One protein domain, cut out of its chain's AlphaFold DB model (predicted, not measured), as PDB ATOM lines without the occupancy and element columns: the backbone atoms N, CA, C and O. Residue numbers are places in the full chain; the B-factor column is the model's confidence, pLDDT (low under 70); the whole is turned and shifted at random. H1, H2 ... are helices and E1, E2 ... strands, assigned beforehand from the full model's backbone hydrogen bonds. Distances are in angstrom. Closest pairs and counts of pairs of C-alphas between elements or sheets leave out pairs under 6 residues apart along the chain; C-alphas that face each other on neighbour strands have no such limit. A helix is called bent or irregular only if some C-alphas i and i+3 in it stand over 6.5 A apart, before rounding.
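This is residues 6 to 52 and 61 to 126 of the 229 residues of an uncharacterized protein of Micromonospora sediminimaris (UniProt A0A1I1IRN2). A strongly twisted sheet of three long antiparallel strands curls round the helix H1, and a second helix, H2, packs on the same face near one end, turned about perpendicular to H1. The strands run along the longest axis; the small helix H3 lies off the sheet, away from both other helices, and residues 96 to 97 pair briefly along E3. The printed part has 113 residues, with three named helices and three named strands in the order H1 E1 E2 H2 H3 E3; the sheet's order is E1, E2, E3, and the class is mixed, helices and strands. The whole is compact, with a radius of gyration of the C-alphas of 13.9 A and spans of 42 by 32 by 22 A.

H1, residues 6 to 21, is on the sheet formed by E1, residues 39 to 48, E2, residues 62 to 72, and E3, residues 116 to 125. The closest C-alphas of H1 and E3 are those of Ala 9 and Val 123, 7.0 A apart. E1 and E2 are antiparallel at 153 degrees, with N 42 and O 69 within hydrogen-bond range at 2.9 A. E2, the inner strand, and E3 are antiparallel at 158 degrees, with N 68 and O 119 at 2.8 A. H2, residues 75 to 87, is on the same face as H1, which makes two layers, helices on one face of a sheet. Its height over the sheet is 8.2 A, and it runs along the strands, at 13 degrees to E2 on the local plane. H1 touches H2 with residues 17 to 21 alone, about perpendicular at 77 degrees; the closest C-alphas are those of Val 21 and Ala 80, 5.1 A apart. H3, residues 103 to 108, is not on the sheet and is apart from H1 and H2. Every O i to N i+4 pair is within hydrogen-bond range in H1 and H3, and 7 of 9 are in H2.

H1 begins at C-alpha 6 (23.764, 47.328, -43.499) and is 22.1 A long. E1 is 26.9 A long and E2 32.5 A. H2, 19.6 A long, is only just irregular: C-alphas 76 and 79 are 7.0 A apart. H3 is 8.8 A long. E3, 28.6 A long, ends at C-alpha 125 (32.401, 43.023, -41.077).

The C-alphas of Thr 52 and Glu 76 are the two farthest apart, at 43.2 A. Residues 53 to 60 are not printed, and C-alphas 52 and 61 are 9.1 A apart across this cut. The links H1 to E1 and H2 to H3 are long. The mean pLDDT of the printed part is 91.9; residues 52 and 100 are under 70.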
ATOM      1  N   ILE A   6      25.005  46.699 -43.989       93.88
ATOM      2  CA  ILE A   6      23.764  47.328 -43.499       93.88
ATOM      3  C   ILE A   6      22.584  47.013 -44.429       93.88
ATOM      4  O   ILE A   6      21.485  46.731 -43.959       93.88
ATOM      5  N   CYS A   7      22.796  47.026 -45.747       94.69
ATOM      6  CA  CYS A   7      21.766  46.695 -46.733       94.69
ATOM      7  C   CYS A   7      21.339  45.227 -46.620       94.69
ATOM      8  O   CYS A   7      20.141  44.941 -46.622       94.69
ATOM      9  N   ALA A   8      22.299  44.316 -46.436       94.38
ATOM     10  CA  ALA A   8      22.026  42.906 -46.164       94.38
ATOM     11  C   ALA A   8      21.194  42.729 -44.880       94.38
ATOM     12  O   ALA A   8      20.114  42.145 -44.927       94.38
ATOM     13  N   ALA A   9      21.625  43.336 -43.766       94.81
ATOM     14  CA  ALA A   9      20.894  43.289 -42.496       94.81
ATOM     15  C   ALA A   9      19.464  43.854 -42.608       94.81
ATOM     16  O   ALA A   9      18.523  43.308 -42.037       94.81
ATOM     17  N   THR A  10      19.293  44.927 -43.384       96.62
ATOM     18  CA  THR A  10      17.985  45.552 -43.625       96.62
ATOM     19  C   THR A  10      17.081  44.627 -44.437       96.62
ATOM     20  O   THR A  10      15.916  44.455 -44.096       96.62
ATOM     21  N   THR A  11      17.622  43.991 -45.477       96.25
ATOM     22  CA  THR A  11      16.885  43.049 -46.332       96.25
ATOM     23  C   THR A  11      16.417  41.831 -45.537       96.25
ATOM     24  O   THR A  11      15.253  41.444 -45.625       96.25
ATOM     25  N   GLU A  12      17.293  41.265 -44.706       95.62
ATOM     26  CA  GLU A  12      16.951  40.148 -43.822       95.62
ATOM     27  C   GLU A  12      15.889  40.532 -42.784       95.62
ATOM     28  O   GLU A  12      14.976  39.749 -42.515       95.62
ATOM     29  N   LEU A  13      15.979  41.736 -42.209       96.81
ATOM     30  CA  LEU A  13      14.993  42.215 -41.243       96.81
ATOM     31  C   LEU A  13      13.623  42.445 -41.894       96.81
ATOM     32  O   LEU A  13      12.611  42.044 -41.324       96.81
ATOM     33  N   VAL A  14      13.582  43.033 -43.092       97.38
ATOM     34  CA  VAL A  14      12.341  43.205 -43.865       97.38
ATOM     35  C   VAL A  14      11.713  41.854 -44.197       97.38
ATOM     36  O   VAL A  14      10.507  41.695 -44.039       97.38
ATOM     37  N   ALA A  15      12.514  40.866 -44.607       96.75
ATOM     38  CA  ALA A  15      12.020  39.522 -44.900       96.75
ATOM     39  C   ALA A  15      11.433  38.839 -43.652       96.75
ATOM     40  O   ALA A  15      10.349  38.260 -43.717       96.75
ATOM     41  N   TRP A  16      12.112  38.954 -42.506       96.88
ATOM     42  CA  TRP A  16      11.608  38.442 -41.229       96.88
ATOM     43  C   TRP A  16      10.299  39.125 -40.816       96.88
ATOM     44  O   TRP A  16       9.333  38.443 -40.479       96.88
ATOM     45  N   LEU A  17      10.234  40.459 -40.904       97.19
ATOM     46  CA  LEU A  17       9.022  41.219 -40.601       97.19
ATOM     47  C   LEU A  17       7.869  40.830 -41.522       97.19
ATOM     48  O   LEU A  17       6.763  40.620 -41.035       97.19
ATOM     49  N   ALA A  18       8.122  40.680 -42.822       96.69
ATOM     50  CA  ALA A  18       7.096  40.282 -43.776       96.69
ATOM     51  C   ALA A  18       6.519  38.897 -43.455       96.69
ATOM     52  O   ALA A  18       5.303  38.710 -43.492       96.69
ATOM     53  N   GLY A  19       7.375  37.948 -43.062       96.06
ATOM     54  CA  GLY A  19       6.940  36.640 -42.573       96.06
ATOM     55  C   GLY A  19       6.143  36.718 -41.266       96.06
ATOM     56  O   GLY A  19       5.150  36.011 -41.115       96.06
ATOM     57  N   ALA A  20       6.541  37.596 -40.342       95.19
ATOM     58  CA  ALA A  20       5.876  37.769 -39.052       95.19
ATOM     59  C   ALA A  20       4.490  38.422 -39.175       95.19
ATOM     60  O   ALA A  20       3.527  37.962 -38.564       95.19
ATOM     61  N   VAL A  21       4.379  39.504 -39.950       95.50
ATOM     62  CA  VAL A  21       3.149  40.308 -40.023       95.50
ATOM     63  C   VAL A  21       2.212  39.865 -41.142       95.50
ATOM     64  O   VAL A  21       1.018  40.161 -41.072       95.50
ATOM     65  N   GLY A  22       2.719  39.116 -42.126       94.31
ATOM     66  CA  GLY A  22       1.958  38.626 -43.276       94.31
ATOM     67  C   GLY A  22       1.745  39.663 -44.382       94.31
ATOM     68  O   GLY A  22       0.875  39.465 -45.225       94.31
ATOM     69  N   ASP A  23       2.502  40.762 -44.376       94.38
ATOM     70  CA  ASP A  23       2.484  41.812 -45.402       94.38
ATOM     71  C   ASP A  23       3.873  42.458 -45.527       94.38
ATOM     72  O   ASP A  23       4.719  42.352 -44.640       94.38
ATOM     73  N   THR A  24       4.123  43.133 -46.640       94.06
ATOM     74  CA  THR A  24       5.346  43.895 -46.885       94.06
ATOM     75  C   THR A  24       5.493  45.061 -45.907       94.06
ATOM     76  O   THR A  24       4.566  45.842 -45.700       94.06
ATOM     77  N   VAL A  25       6.693  45.215 -45.341       96.56
ATOM     78  CA  VAL A  25       7.044  46.365 -44.499       96.56
ATOM     79  C   VAL A  25       7.991  47.279 -45.282       96.56
ATOM     80  O   VAL A  25       9.159  46.921 -45.460       96.56
ATOM     81  N   PRO A  26       7.522  48.431 -45.798       95.75
ATOM     82  CA  PRO A  26       8.369  49.358 -46.537       95.75
ATOM     83  C   PRO A  26       9.469  49.961 -45.656       95.75
ATOM     84  O   PRO A  26       9.258  50.277 -44.481       95.75
ATOM     85  N   VAL A  27      10.639  50.168 -46.266       96.62
ATOM     86  CA  VAL A  27      11.759  50.881 -45.649       96.62
ATOM     87  C   VAL A  27      11.648  52.364 -45.979       96.62
ATOM     88  O   VAL A  27      11.709  52.752 -47.145       96.62
ATOM     89  N   GLY A  28      11.490  53.196 -44.956       94.12
ATOM     90  CA  GLY A  28      11.317  54.637 -45.096       94.12
ATOM     91  C   GLY A  28      11.027  55.299 -43.751       94.12
ATOM     92  O   GLY A  28      10.637  54.613 -42.803       94.12
ATOM     93  N   PRO A  29      11.243  56.618 -43.631       92.62
ATOM     94  CA  PRO A  29      10.970  57.315 -42.386       92.62
ATOM     95  C   PRO A  29       9.466  57.248 -42.079       92.62
ATOM     96  O   PRO A  29       8.646  57.280 -43.003       92.62
ATOM     97  N   PRO A  30       9.065  57.199 -40.799       91.69
ATOM     98  CA  PRO A  30       7.667  57.313 -40.425       91.69
ATOM     99  C   PRO A  30       7.238  58.781 -40.560       91.69
ATOM    100  O   PRO A  30       7.122  59.501 -39.569       91.69
ATOM    101  N   GLY A  31       7.014  59.220 -41.797       90.12
ATOM    102  CA  GLY A  31       6.548  60.563 -42.135       90.12
ATOM    103  C   GLY A  31       5.027  60.732 -42.016       90.12
ATOM    104  O   GLY A  31       4.311  59.771 -41.705       90.12
ATOM    105  N   PRO A  32       4.512  61.947 -42.267       87.38
ATOM    106  CA  PRO A  32       3.082  62.256 -42.189       87.38
ATOM    107  C   PRO A  32       2.242  61.530 -43.250       87.38
ATOM    108  O   PRO A  32       1.066  61.281 -43.024       87.38
ATOM    109  N   GLU A  33       2.849  61.147 -44.376       86.81
ATOM    110  CA  GLU A  33       2.192  60.427 -45.480       86.81
ATOM    111  C   GLU A  33       2.216  58.897 -45.313       86.81
ATOM    112  O   GLU A  33       1.897  58.160 -46.244       86.81
ATOM    113  N   ALA A  34       2.626  58.393 -44.144       87.44
ATOM    114  CA  ALA A  34       2.632  56.958 -43.885       87.44
ATOM    115  C   ALA A  34       1.203  56.388 -43.929       87.44
ATOM    116  O   ALA A  34       0.289  56.934 -43.313       87.44
ATOM    117  N   ASP A  35       1.033  55.259 -44.619       92.00
ATOM    118  CA  ASP A  35      -0.238  54.536 -44.696       92.00
ATOM    119  C   ASP A  35      -0.692  54.097 -43.288       92.00
ATOM    120  O   ASP A  35       0.044  53.353 -42.629       92.00
ATOM    121  N   PRO A  36      -1.882  54.518 -42.809       92.38
ATOM    122  CA  PRO A  36      -2.347  54.235 -41.451       92.38
ATOM    123  C   PRO A  36      -2.530  52.738 -41.156       92.38
ATOM    124  O   PRO A  36      -2.515  52.341 -39.988       92.38
ATOM    125  N   SER A  37      -2.662  51.915 -42.197       93.56
ATOM    126  CA  SER A  37      -2.866  50.468 -42.106       93.56
ATOM    127  C   SER A  37      -1.566  49.657 -42.084       93.56
ATOM    128  O   SER A  37      -1.598  48.450 -41.837       93.56
ATOM    129  N   ARG A  38      -0.406  50.296 -42.304       94.88
ATOM    130  CA  ARG A  38       0.880  49.607 -42.487       94.88
ATOM    131  C   ARG A  38       1.913  49.951 -41.425       94.88
ATOM    132  O   ARG A  38       1.880  51.005 -40.794       94.88
ATOM    133  N   LEU A  39       2.871  49.045 -41.256       96.31
ATOM    134  CA  LEU A  39       4.104  49.319 -40.525       96.31
ATOM    135  C   LEU A  39       5.147  49.931 -41.466       96.31
ATOM    136  O   LEU A  39       5.191  49.585 -42.645       96.31
ATOM    137  N   THR A  40       6.030  50.776 -40.943       95.94
ATOM    138  CA  THR A  40       7.222  51.261 -41.653       95.94
ATOM    139  C   THR A  40       8.484  50.954 -40.856       95.94
ATOM    140  O   THR A  40       8.478  50.997 -39.625       95.94
ATOM    141  N   LEU A  41       9.571  50.627 -41.558       97.00
ATOM    142  CA  LEU A  41      10.874  50.335 -40.964       97.00
ATOM    143  C   LEU A  41      11.888  51.423 -41.330       97.00
ATOM    144  O   LEU A  41      12.087  51.722 -42.506       97.00
ATOM    145  N   TRP A  42      12.598  51.961 -40.342       95.81
ATOM    146  CA  TRP A  42      13.627  52.977 -40.561       95.81
ATOM    147  C   TRP A  42      14.941  52.633 -39.842       95.81
ATOM    148  O   TRP A  42      14.908  52.432 -38.627       95.81
ATOM    149  N   PRO A  43      16.102  52.573 -40.528       95.75
ATOM    150  CA  PRO A  43      17.402  52.462 -39.865       95.75
ATOM    151  C   PRO A  43      17.710  53.768 -39.120       95.75
ATOM    152  O   PRO A  43      18.057  54.780 -39.725       95.75
ATOM    153  N   LEU A  44      17.547  53.749 -37.798       94.06
ATOM    154  CA  LEU A  44      17.592  54.933 -36.947       94.06
ATOM    155  C   LEU A  44      19.026  55.347 -36.605       94.06
ATOM    156  O   LEU A  44      19.380  56.512 -36.762       94.06
ATOM    157  N   ASP A  45      19.840  54.408 -36.120       92.94
ATOM    158  CA  ASP A  45      21.225  54.678 -35.744       92.94
ATOM    159  C   ASP A  45      22.140  53.451 -35.899       92.94
ATOM    160  O   ASP A  45      21.696  52.306 -36.032       92.94
ATOM    161  N   VAL A  46      23.450  53.713 -35.918       95.50
ATOM    162  CA  VAL A  46      24.504  52.693 -35.896       95.50
ATOM    163  C   VAL A  46      25.295  52.858 -34.608       95.50
ATOM    164  O   VAL A  46      25.856  53.922 -34.344       95.50
ATOM    165  N   ARG A  47      25.361  51.795 -33.808       93.19
ATOM    166  CA  ARG A  47      25.976  51.804 -32.479       93.19
ATOM    167  C   ARG A  47      27.204  50.909 -32.437       93.19
ATOM    168  O   ARG A  47      27.178  49.805 -32.988       93.19
ATOM    169  N   PRO A  48      28.275  51.325 -31.745       89.56
ATOM    170  CA  PRO A  48      29.406  50.443 -31.520       89.56
ATOM    171  C   PRO A  48      28.965  49.256 -30.657       89.56
ATOM    172  O   PRO A  48      28.383  49.430 -29.587       89.56
ATOM    173  N   ALA A  49      29.278  48.042 -31.102       86.69
ATOM    174  CA  ALA A  49      29.220  46.868 -30.243       86.69
ATOM    175  C   ALA A  49      30.574  46.696 -29.540       86.69
ATOM    176  O   ALA A  49      31.614  47.147 -30.038       86.69
ATOM    177  N   ARG A  50      30.588  46.026 -28.379       79.12
ATOM    178  CA  ARG A  50      31.842  45.672 -27.701       79.12
ATOM    179  C   ARG A  50      32.713  44.863 -28.668       79.12
ATOM    180  O   ARG A  50      32.353  43.750 -29.046       79.12
ATOM    181  N   GLN A  51      33.878  45.403 -29.015       80.94
ATOM    182  CA  GLN A  51      34.908  44.645 -29.718       80.94
ATOM    183  C   GLN A  51      35.537  43.684 -28.705       80.94
ATOM    184  O   GLN A  51      36.050  44.109 -27.665       80.94
ATOM    185  N   THR A  52      35.408  42.381 -28.941       66.69
ATOM    186  CA  THR A  52      36.019  41.363 -28.086       66.69
ATOM    187  C   THR A  52      37.353  40.970 -28.673       66.69
ATOM    188  O   THR A  52      37.381  40.415 -29.771       66.69
ATOM    189  N   PRO A  61      36.809  40.735 -36.486       84.69
ATOM    190  CA  PRO A  61      35.657  41.271 -37.196       84.69
ATOM    191  C   PRO A  61      35.171  42.554 -36.525       84.69
ATOM    192  O   PRO A  61      34.969  42.580 -35.310       84.69
ATOM    193  N   TYR A  62      34.947  43.601 -37.317       87.38
ATOM    194  CA  TYR A  62      34.375  44.838 -36.811       87.38
ATOM    195  C   TYR A  62      32.880  44.632 -36.574       87.38
ATOM    196  O   TYR A  62      32.126  44.380 -37.517       87.38
ATOM    197  N   ARG A  63      32.454  44.699 -35.310       91.75
ATOM    198  CA  ARG A  63      31.054  44.473 -34.914       91.75
ATOM    199  C   ARG A  63      30.346  45.778 -34.579       91.75
ATOM    200  O   ARG A  63      30.899  46.621 -33.877       91.75
ATOM    201  N   PHE A  64      29.106  45.927 -35.009       93.94
ATOM    202  CA  PHE A  64      28.259  47.065 -34.661       93.94
ATOM    203  C   PHE A  64      26.794  46.649 -34.664       93.94
ATOM    204  O   PHE A  64      26.442  45.618 -35.223       93.94
ATOM    205  N   THR A  65      25.942  47.446 -34.039       95.25
ATOM    206  CA  THR A  65      24.493  47.244 -34.057       95.25
ATOM    207  C   THR A  65      23.867  48.296 -34.955       95.25
ATOM    208  O   THR A  65      24.215  49.469 -34.850       95.25
ATOM    209  N   VAL A  66      22.942  47.893 -35.818       96.44
ATOM    210  CA  VAL A  66      22.027  48.823 -36.484       96.44
ATOM    211  C   VAL A  66      20.712  48.775 -35.722       96.44
ATOM    212  O   VAL A  66      20.111  47.704 -35.601       96.44
ATOM    213  N   ARG A  67      20.292  49.915 -35.177       95.44
ATOM    214  CA  ARG A  67      18.991  50.045 -34.527       95.44
ATOM    215  C   ARG A  67      17.974  50.503 -35.549       95.44
ATOM    216  O   ARG A  67      18.159  51.529 -36.201       95.44
ATOM    217  N   TYR A  68      16.877  49.776 -35.639       96.06
ATOM    218  CA  TYR A  68      15.754  50.120 -36.490       96.06
ATOM    219  C   TYR A  68      14.579  50.600 -35.652       96.06
ATOM    220  O   TYR A  68      14.354  50.095 -34.558       96.06
ATOM    221  N   LEU A  69      13.822  51.546 -36.191       95.44
ATOM    222  CA  LEU A  69      12.514  51.952 -35.702       95.44
ATOM    223  C   LEU A  69      11.451  51.278 -36.570       95.44
ATOM    224  O   LEU A  69      11.404  51.515 -37.775       95.44
ATOM    225  N   LEU A  70      10.611  50.448 -35.957       95.81
ATOM    226  CA  LEU A  70       9.410  49.892 -36.569       95.81
ATOM    227  C   LEU A  70       8.208  50.671 -36.041       95.81
ATOM    228  O   LEU A  70       7.910  50.590 -34.852       95.81
ATOM    229  N   ALA A  71       7.533  51.429 -36.899       95.12
ATOM    230  CA  ALA A  71       6.452  52.323 -36.497       95.12
ATOM    231  C   ALA A  71       5.125  51.937 -37.158       95.12
ATOM    232  O   ALA A  71       5.081  51.638 -38.349       95.12
ATOM    233  N   ALA A  72       4.036  51.986 -36.390       95.06
ATOM    234  CA  ALA A  72       2.684  51.829 -36.913       95.06
ATOM    235  C   ALA A  72       2.215  53.120 -37.594       95.06
ATOM    236  O   ALA A  72       2.215  54.175 -36.964       95.06
ATOM    237  N   GLY A  73       1.778  53.061 -38.853       92.88
ATOM    238  CA  GLY A  73       1.263  54.226 -39.573       92.88
ATOM    239  C   GLY A  73       0.076  54.887 -38.866       92.88
ATOM    240  O   GLY A  73      -0.002  56.113 -38.810       92.88
ATOM    241  N   GLY A  74      -0.779  54.071 -38.247       92.00
ATOM    242  CA  GLY A  74      -1.928  54.466 -37.441       92.00
ATOM    243  C   GLY A  74      -2.474  53.290 -36.615       92.00
ATOM    244  O   GLY A  74      -1.851  52.225 -36.565       92.00
ATOM    245  N   PRO A  75      -3.635  53.454 -35.951       92.31
ATOM    246  CA  PRO A  75      -4.227  52.418 -35.096       92.31
ATOM    247  C   PRO A  75      -4.553  51.101 -35.818       92.31
ATOM    248  O   PRO A  75      -4.547  50.043 -35.196       92.31
ATOM    249  N   GLU A  76      -4.808  51.146 -37.126       94.44
ATOM    250  CA  GLU A  76      -5.115  49.962 -37.942       94.44
ATOM    251  C   GLU A  76      -3.915  49.009 -38.059       94.44
ATOM    252  O   GLU A  76      -4.084  47.792 -38.118       94.44
ATOM    253  N   ALA A  77      -2.692  49.542 -37.995       94.94
ATOM    254  CA  ALA A  77      -1.466  48.751 -38.057       94.94
ATOM    255  C   ALA A  77      -1.095  48.069 -36.720       94.94
ATOM    256  O   ALA A  77      -0.121  47.313 -36.667       94.94
ATOM    257  N   LEU A  78      -1.853  48.284 -35.634       95.00
ATOM    258  CA  LEU A  78      -1.548  47.706 -34.315       95.00
ATOM    259  C   LEU A  78      -1.569  46.178 -34.315       95.00
ATOM    260  O   LEU A  78      -0.694  45.559 -33.722       95.00
ATOM    261  N   THR A  79      -2.493  45.558 -35.053       96.06
ATOM    262  CA  THR A  79      -2.523  44.092 -35.179       96.06
ATOM    263  C   THR A  79      -1.248  43.550 -35.837       96.06
ATOM    264  O   THR A  79      -0.773  42.477 -35.473       96.06
ATOM    265  N   ALA A  80      -0.665  44.280 -36.792       96.44
ATOM    266  CA  ALA A  80       0.615  43.905 -37.389       96.44
ATOM    267  C   ALA A  80       1.772  44.085 -36.390       96.44
ATOM    268  O   ALA A  80       2.664  43.238 -36.325       96.44
ATOM    269  N   LEU A  81       1.733  45.143 -35.574       95.00
ATOM    270  CA  LEU A  81       2.709  45.374 -34.508       95.00
ATOM    271  C   LEU A  81       2.671  44.258 -33.445       95.00
ATOM    272  O   LEU A  81       3.723  43.759 -33.047       95.00
ATOM    273  N   ASP A  82       1.477  43.801 -33.060       95.69
ATOM    274  CA  ASP A  82       1.283  42.673 -32.140       95.69
ATOM    275  C   ASP A  82       1.873  41.374 -32.699       95.69
ATOM    276  O   ASP A  82       2.542  40.627 -31.985       95.69
ATOM    277  N   ARG A  83       1.695  41.109 -33.999       96.62
ATOM    278  CA  ARG A  83       2.317  39.945 -34.650       96.62
ATOM    279  C   ARG A  83       3.841  40.013 -34.607       96.62
ATOM    280  O   ARG A  83       4.475  38.994 -34.348       96.62
ATOM    281  N   ALA A  84       4.429  41.195 -34.809       95.38
ATOM    282  CA  ALA A  84       5.875  41.381 -34.689       95.38
ATOM    283  C   ALA A  84       6.368  41.133 -33.250       95.38
ATOM    284  O   ALA A  84       7.394  40.475 -33.062       95.38
ATOM    285  N   LEU A  85       5.613  41.585 -32.237       95.00
ATOM    286  CA  LEU A  85       5.890  41.296 -30.824       95.00
ATOM    287  C   LEU A  85       5.857  39.794 -30.529       95.00
ATOM    288  O   LEU A  85       6.776  39.269 -29.905       95.00
ATOM    289  N   VAL A  86       4.830  39.088 -31.007       95.56
ATOM    290  CA  VAL A  86       4.707  37.635 -30.818       95.56
ATOM    291  C   VAL A  86       5.838  36.898 -31.538       95.56
ATOM    292  O   VAL A  86       6.489  36.043 -30.936       95.56
ATOM    293  N   ALA A  87       6.134  37.252 -32.790       95.38
ATOM    294  CA  ALA A  87       7.190  36.618 -33.578       95.38
ATOM    295  C   ALA A  87       8.583  36.780 -32.947       95.38
ATOM    296  O   ALA A  87       9.410  35.873 -33.031       95.38
ATOM    297  N   ALA A  88       8.838  37.897 -32.261       94.19
ATOM    298  CA  ALA A  88      10.086  38.121 -31.538       94.19
ATOM    299  C   ALA A  88      10.322  37.153 -30.365       94.19
ATOM    300  O   ALA A  88      11.459  37.011 -29.924       94.19
ATOM    301  N   THR A  89       9.284  36.467 -29.881       92.56
ATOM    302  CA  THR A  89       9.411  35.441 -28.828       92.56
ATOM    303  C   THR A  89       9.727  34.041 -29.371       92.56
ATOM    304  O   THR A  89       9.973  33.121 -28.592       92.56
ATOM    305  N   GLY A  90       9.722  33.866 -30.699       90.12
ATOM    306  CA  GLY A  90      10.020  32.598 -31.365       90.12
ATOM    307  C   GLY A  90      11.515  32.255 -31.416       90.12
ATOM    308  O   GLY A  90      12.374  33.043 -31.024       90.12
ATOM    309  N   THR A  91      11.838  31.071 -31.945       80.19
ATOM    310  CA  THR A  91      13.218  30.553 -32.056       80.19
ATOM    311  C   THR A  91      14.140  31.452 -32.885       80.19
ATOM    312  O   THR A  91      15.292  31.644 -32.510       80.19
ATOM    313  N   ASP A  92      13.609  32.060 -33.948       81.56
ATOM    314  CA  ASP A  92      14.309  33.037 -34.797       81.56
ATOM    315  C   ASP A  92      13.899  34.484 -34.460       81.56
ATOM    316  O   ASP A  92      13.900  35.380 -35.310       81.56
ATOM    317  N   GLY A  93      13.472  34.705 -33.214       81.44
ATOM    318  CA  GLY A  93      13.039  35.996 -32.709       81.44
ATOM    319  C   GLY A  93      14.155  37.041 -32.726       81.44
ATOM    320  O   GLY A  93      15.344  36.739 -32.599       81.44
ATOM    321  N   ARG A  94      13.771  38.308 -32.884       88.38
ATOM    322  CA  ARG A  94      14.682  39.456 -32.787       88.38
ATOM    323  C   ARG A  94      14.505  40.136 -31.437       88.38
ATOM    324  O   ARG A  94      13.390  40.245 -30.941       88.38
ATOM    325  N   THR A  95      15.591  40.649 -30.864       87.88
ATOM    326  CA  THR A  95      15.505  41.451 -29.640       87.88
ATOM    327  C   THR A  95      14.779  42.761 -29.932       87.88
ATOM    328  O   THR A  95      15.263  43.585 -30.711       87.88
ATOM    329  N   LEU A  96      13.631  42.947 -29.282       90.94
ATOM    330  CA  LEU A  96      12.847  44.173 -29.343       90.94
ATOM    331  C   LEU A  96      13.087  45.018 -28.094       90.94
ATOM    332  O   LEU A  96      13.174  44.496 -26.981       90.94
ATOM    333  N   VAL A  97      13.138  46.332 -28.277       91.25
ATOM    334  CA  VAL A  97      13.123  47.312 -27.193       91.25
ATOM    335  C   VAL A  97      11.791  48.056 -27.256       91.25
ATOM    336  O   VAL A  97      11.441  48.652 -28.278       91.25
ATOM    337  N   LEU A  98      11.041  47.989 -26.157       88.75
ATOM    338  CA  LEU A  98       9.691  48.541 -26.028       88.75
ATOM    339  C   LEU A  98       9.747  50.021 -25.631       88.75
ATOM    340  O   LEU A  98       9.332  50.412 -24.543       88.75
ATOM    341  N   GLU A  99      10.310  50.839 -26.513       81.69
ATOM    342  CA  GLU A  99      10.423  52.285 -26.341       81.69
ATOM    343  C   GLU A  99       9.732  52.991 -27.508       81.69
ATOM    344  O   GLU A  99      10.015  52.712 -28.670       81.69
ATOM    345  N   ALA A 100       8.857  53.953 -27.200       68.25
ATOM    346  CA  ALA A 100       8.116  54.719 -28.204       68.25
ATOM    347  C   ALA A 100       8.988  55.725 -28.988       68.25
ATOM    348  O   ALA A 100       8.484  56.394 -29.885       68.25
ATOM    349  N   GLY A 101      10.280  55.850 -28.661       71.38
ATOM    350  CA  GLY A 101      11.188  56.860 -29.210       71.38
ATOM    351  C   GLY A 101      11.092  58.225 -28.514       71.38
ATOM    352  O   GLY A 101      10.170  58.497 -27.746       71.38
ATOM    353  N   ASP A 102      12.076  59.085 -28.774       81.88
ATOM    354  CA  ASP A 102      12.160  60.452 -28.239       81.88
ATOM    355  C   ASP A 102      11.108  61.373 -28.907       81.88
ATOM    356  O   ASP A 102      11.013  61.382 -30.137       81.88
ATOM    357  N   PRO A 103      10.327  62.184 -28.164       86.00
ATOM    358  CA  PRO A 103       9.471  63.220 -28.748       86.00
ATOM    359  C   PRO A 103      10.168  64.122 -29.784       86.00
ATOM    360  O   PRO A 103       9.548  64.495 -30.781       86.00
ATOM    361  N   ALA A 104      11.454  64.441 -29.596       91.19
ATOM    362  CA  ALA A 104      12.220  65.230 -30.561       91.19
ATOM    363  C   ALA A 104      12.441  64.488 -31.890       91.19
ATOM    364  O   ALA A 104      12.440  65.107 -32.956       91.19
ATOM    365  N   LEU A 105      12.571  63.158 -31.846       90.44
ATOM    366  CA  LEU A 105      12.695  62.315 -33.034       90.44
ATOM    367  C   LEU A 105      11.403  62.333 -33.862       90.44
ATOM    368  O   LEU A 105      11.452  62.479 -35.081       90.44
ATOM    369  N   TRP A 106      10.242  62.247 -33.208       92.44
ATOM    370  CA  TRP A 106       8.944  62.346 -33.884       92.44
ATOM    371  C   TRP A 106       8.742  63.708 -34.553       92.44
ATOM    372  O   TRP A 106       8.347  63.772 -35.718       92.44
ATOM    373  N   ALA A 107       9.115  64.791 -33.863       93.12
ATOM    374  CA  ALA A 107       9.099  66.133 -34.439       93.12
ATOM    375  C   ALA A 107      10.010  66.246 -35.677       93.12
ATOM    376  O   ALA A 107       9.603  66.835 -36.677       93.12
ATOM    377  N   ALA A 108      11.201  65.637 -35.649       92.88
ATOM    378  CA  ALA A 108      12.118  65.615 -36.792       92.88
ATOM    379  C   ALA A 108      11.571  64.834 -38.002       92.88
ATOM    380  O   ALA A 108      11.838  65.215 -39.140       92.88
ATOM    381  N   PHE A 109      10.768  63.790 -37.782       93.00
ATOM    382  CA  PHE A 109      10.056  63.097 -38.863       93.00
ATOM    383  C   PHE A 109       8.832  63.861 -39.391       93.00
ATOM    384  O   PHE A 109       8.244  63.449 -40.391       93.00
ATOM    385  N   GLY A 110       8.426  64.953 -38.734       93.94
ATOM    386  CA  GLY A 110       7.203  65.678 -39.075       93.94
ATOM    387  C   GLY A 110       5.935  64.859 -38.823       93.94
ATOM    388  O   GLY A 110       4.931  65.064 -39.503       93.94
ATOM    389  N   ALA A 111       5.978  63.913 -37.881       90.81
ATOM    390  CA  ALA A 111       4.874  63.016 -37.568       90.81
ATOM    391  C   ALA A 111       4.533  63.044 -36.070       90.81
ATOM    392  O   ALA A 111       5.425  63.232 -35.240       90.81
ATOM    393  N   PRO A 112       3.261  62.834 -35.688       90.31
ATOM    394  CA  PRO A 112       2.910  62.680 -34.282       90.31
ATOM    395  C   PRO A 112       3.534  61.398 -33.699       90.31
ATOM    396  O   PRO A 112       3.723  60.421 -34.435       90.31
ATOM    397  N   PRO A 113       3.816  61.361 -32.380       89.44
ATOM    398  CA  PRO A 113       4.201  60.133 -31.699       89.44
ATOM    399  C   PRO A 113       3.174  59.029 -31.934       89.44
ATOM    400  O   PRO A 113       1.966  59.247 -31.828       89.44
ATOM    401  N   ARG A 114       3.668  57.833 -32.235       89.62
ATOM    402  CA  ARG A 114       2.853  56.663 -32.564       89.62
ATOM    403  C   ARG A 114       3.477  55.401 -31.976       89.62
ATOM    404  O   ARG A 114       4.683  55.394 -31.721       89.62
ATOM    405  N   PRO A 115       2.686  54.339 -31.754       92.38
ATOM    406  CA  PRO A 115       3.206  53.063 -31.290       92.38
ATOM    407  C   PRO A 115       4.335  52.564 -32.192       92.38
ATOM    408  O   PRO A 115       4.188  52.476 -33.415       92.38
ATOM    409  N   ALA A 116       5.475  52.287 -31.572       93.62
ATOM    410  CA  ALA A 116       6.684  51.881 -32.258       93.62
ATOM    411  C   ALA A 116       7.528  50.957 -31.379       93.62
ATOM    412  O   ALA A 116       7.386  50.932 -30.155       93.62
ATOM    413  N   LEU A 117       8.399  50.199 -32.034       93.88
ATOM    414  CA  LEU A 117       9.355  49.283 -31.428       93.88
ATOM    415  C   LEU A 117      10.738  49.600 -31.979       93.88
ATOM    416  O   LEU A 117      10.872  49.935 -33.160       93.88
ATOM    417  N   LEU A 118      11.770  49.446 -31.155       94.62
ATOM    418  CA  LEU A 118      13.142  49.466 -31.649       94.62
ATOM    419  C   LEU A 118      13.655  48.034 -31.797       94.62
ATOM    420  O   LEU A 118      13.388  47.182 -30.950       94.62
ATOM    421  N   ILE A 119      14.397  47.774 -32.869       95.38
ATOM    422  CA  ILE A 119      14.952  46.456 -33.183       95.38
ATOM    423  C   ILE A 119      16.457  46.599 -33.358       95.38
ATOM    424  O   ILE A 119      16.910  47.314 -34.250       95.38
ATOM    425  N   ASP A 120      17.229  45.908 -32.526       94.19
ATOM    426  CA  ASP A 120      18.687  45.916 -32.609       94.19
ATOM    427  C   ASP A 120      19.174  44.713 -33.428       94.19
ATOM    428  O   ASP A 120      18.991  43.558 -33.037       94.19
ATOM    429  N   VAL A 121      19.829  44.980 -34.560       94.69
ATOM    430  CA  VAL A 121      20.433  43.948 -35.416       94.69
ATOM    431  C   VAL A 121      21.950  44.035 -35.325       94.69
ATOM    432  O   VAL A 121      22.552  45.043 -35.702       94.69
ATOM    433  N   LEU A 122      22.584  42.971 -34.827       93.56
ATOM    434  CA  LEU A 122      24.040  42.866 -34.785       93.56
ATOM    435  C   LEU A 122      24.589  42.580 -36.187       93.56
ATOM    436  O   LEU A 122      24.226  41.592 -36.821       93.56
ATOM    437  N   VAL A 123      25.517  43.417 -36.628       93.25
ATOM    438  CA  VAL A 123      26.204  43.326 -37.913       93.25
ATOM    439  C   VAL A 123      27.699  43.125 -37.674       93.25
ATOM    440  O   VAL A 123      28.288  43.676 -36.740       93.25
ATOM    441  N   GLN A 124      28.329  42.319 -38.527       90.56
ATOM    442  CA  GLN A 124      29.763  42.056 -38.487       90.56
ATOM    443  C   GLN A 124      30.395  42.251 -39.863       90.56
ATOM    444  O   GLN A 124      29.856  41.810 -40.875       90.56
ATOM    445  N   VAL A 125      31.565  42.883 -39.885       88.88
ATOM    446  CA  VAL A 125      32.401  43.023 -41.077       88.88
ATOM    447  C   VAL A 125      33.704  42.288 -40.828       88.88
ATOM    448  O   VAL A 125      34.506  42.671 -39.976       88.88
ATOM    449  N   THR A 126      33.908  41.199 -41.559       83.25
ATOM    450  CA  THR A 126      35.145  40.422 -41.492       83.25
ATOM    451  C   THR A 126      36.239  41.112 -42.291       83.25
ATOM    452  O   THR A 126      36.048  41.433 -43.465       83.25
TER     453      THR A 126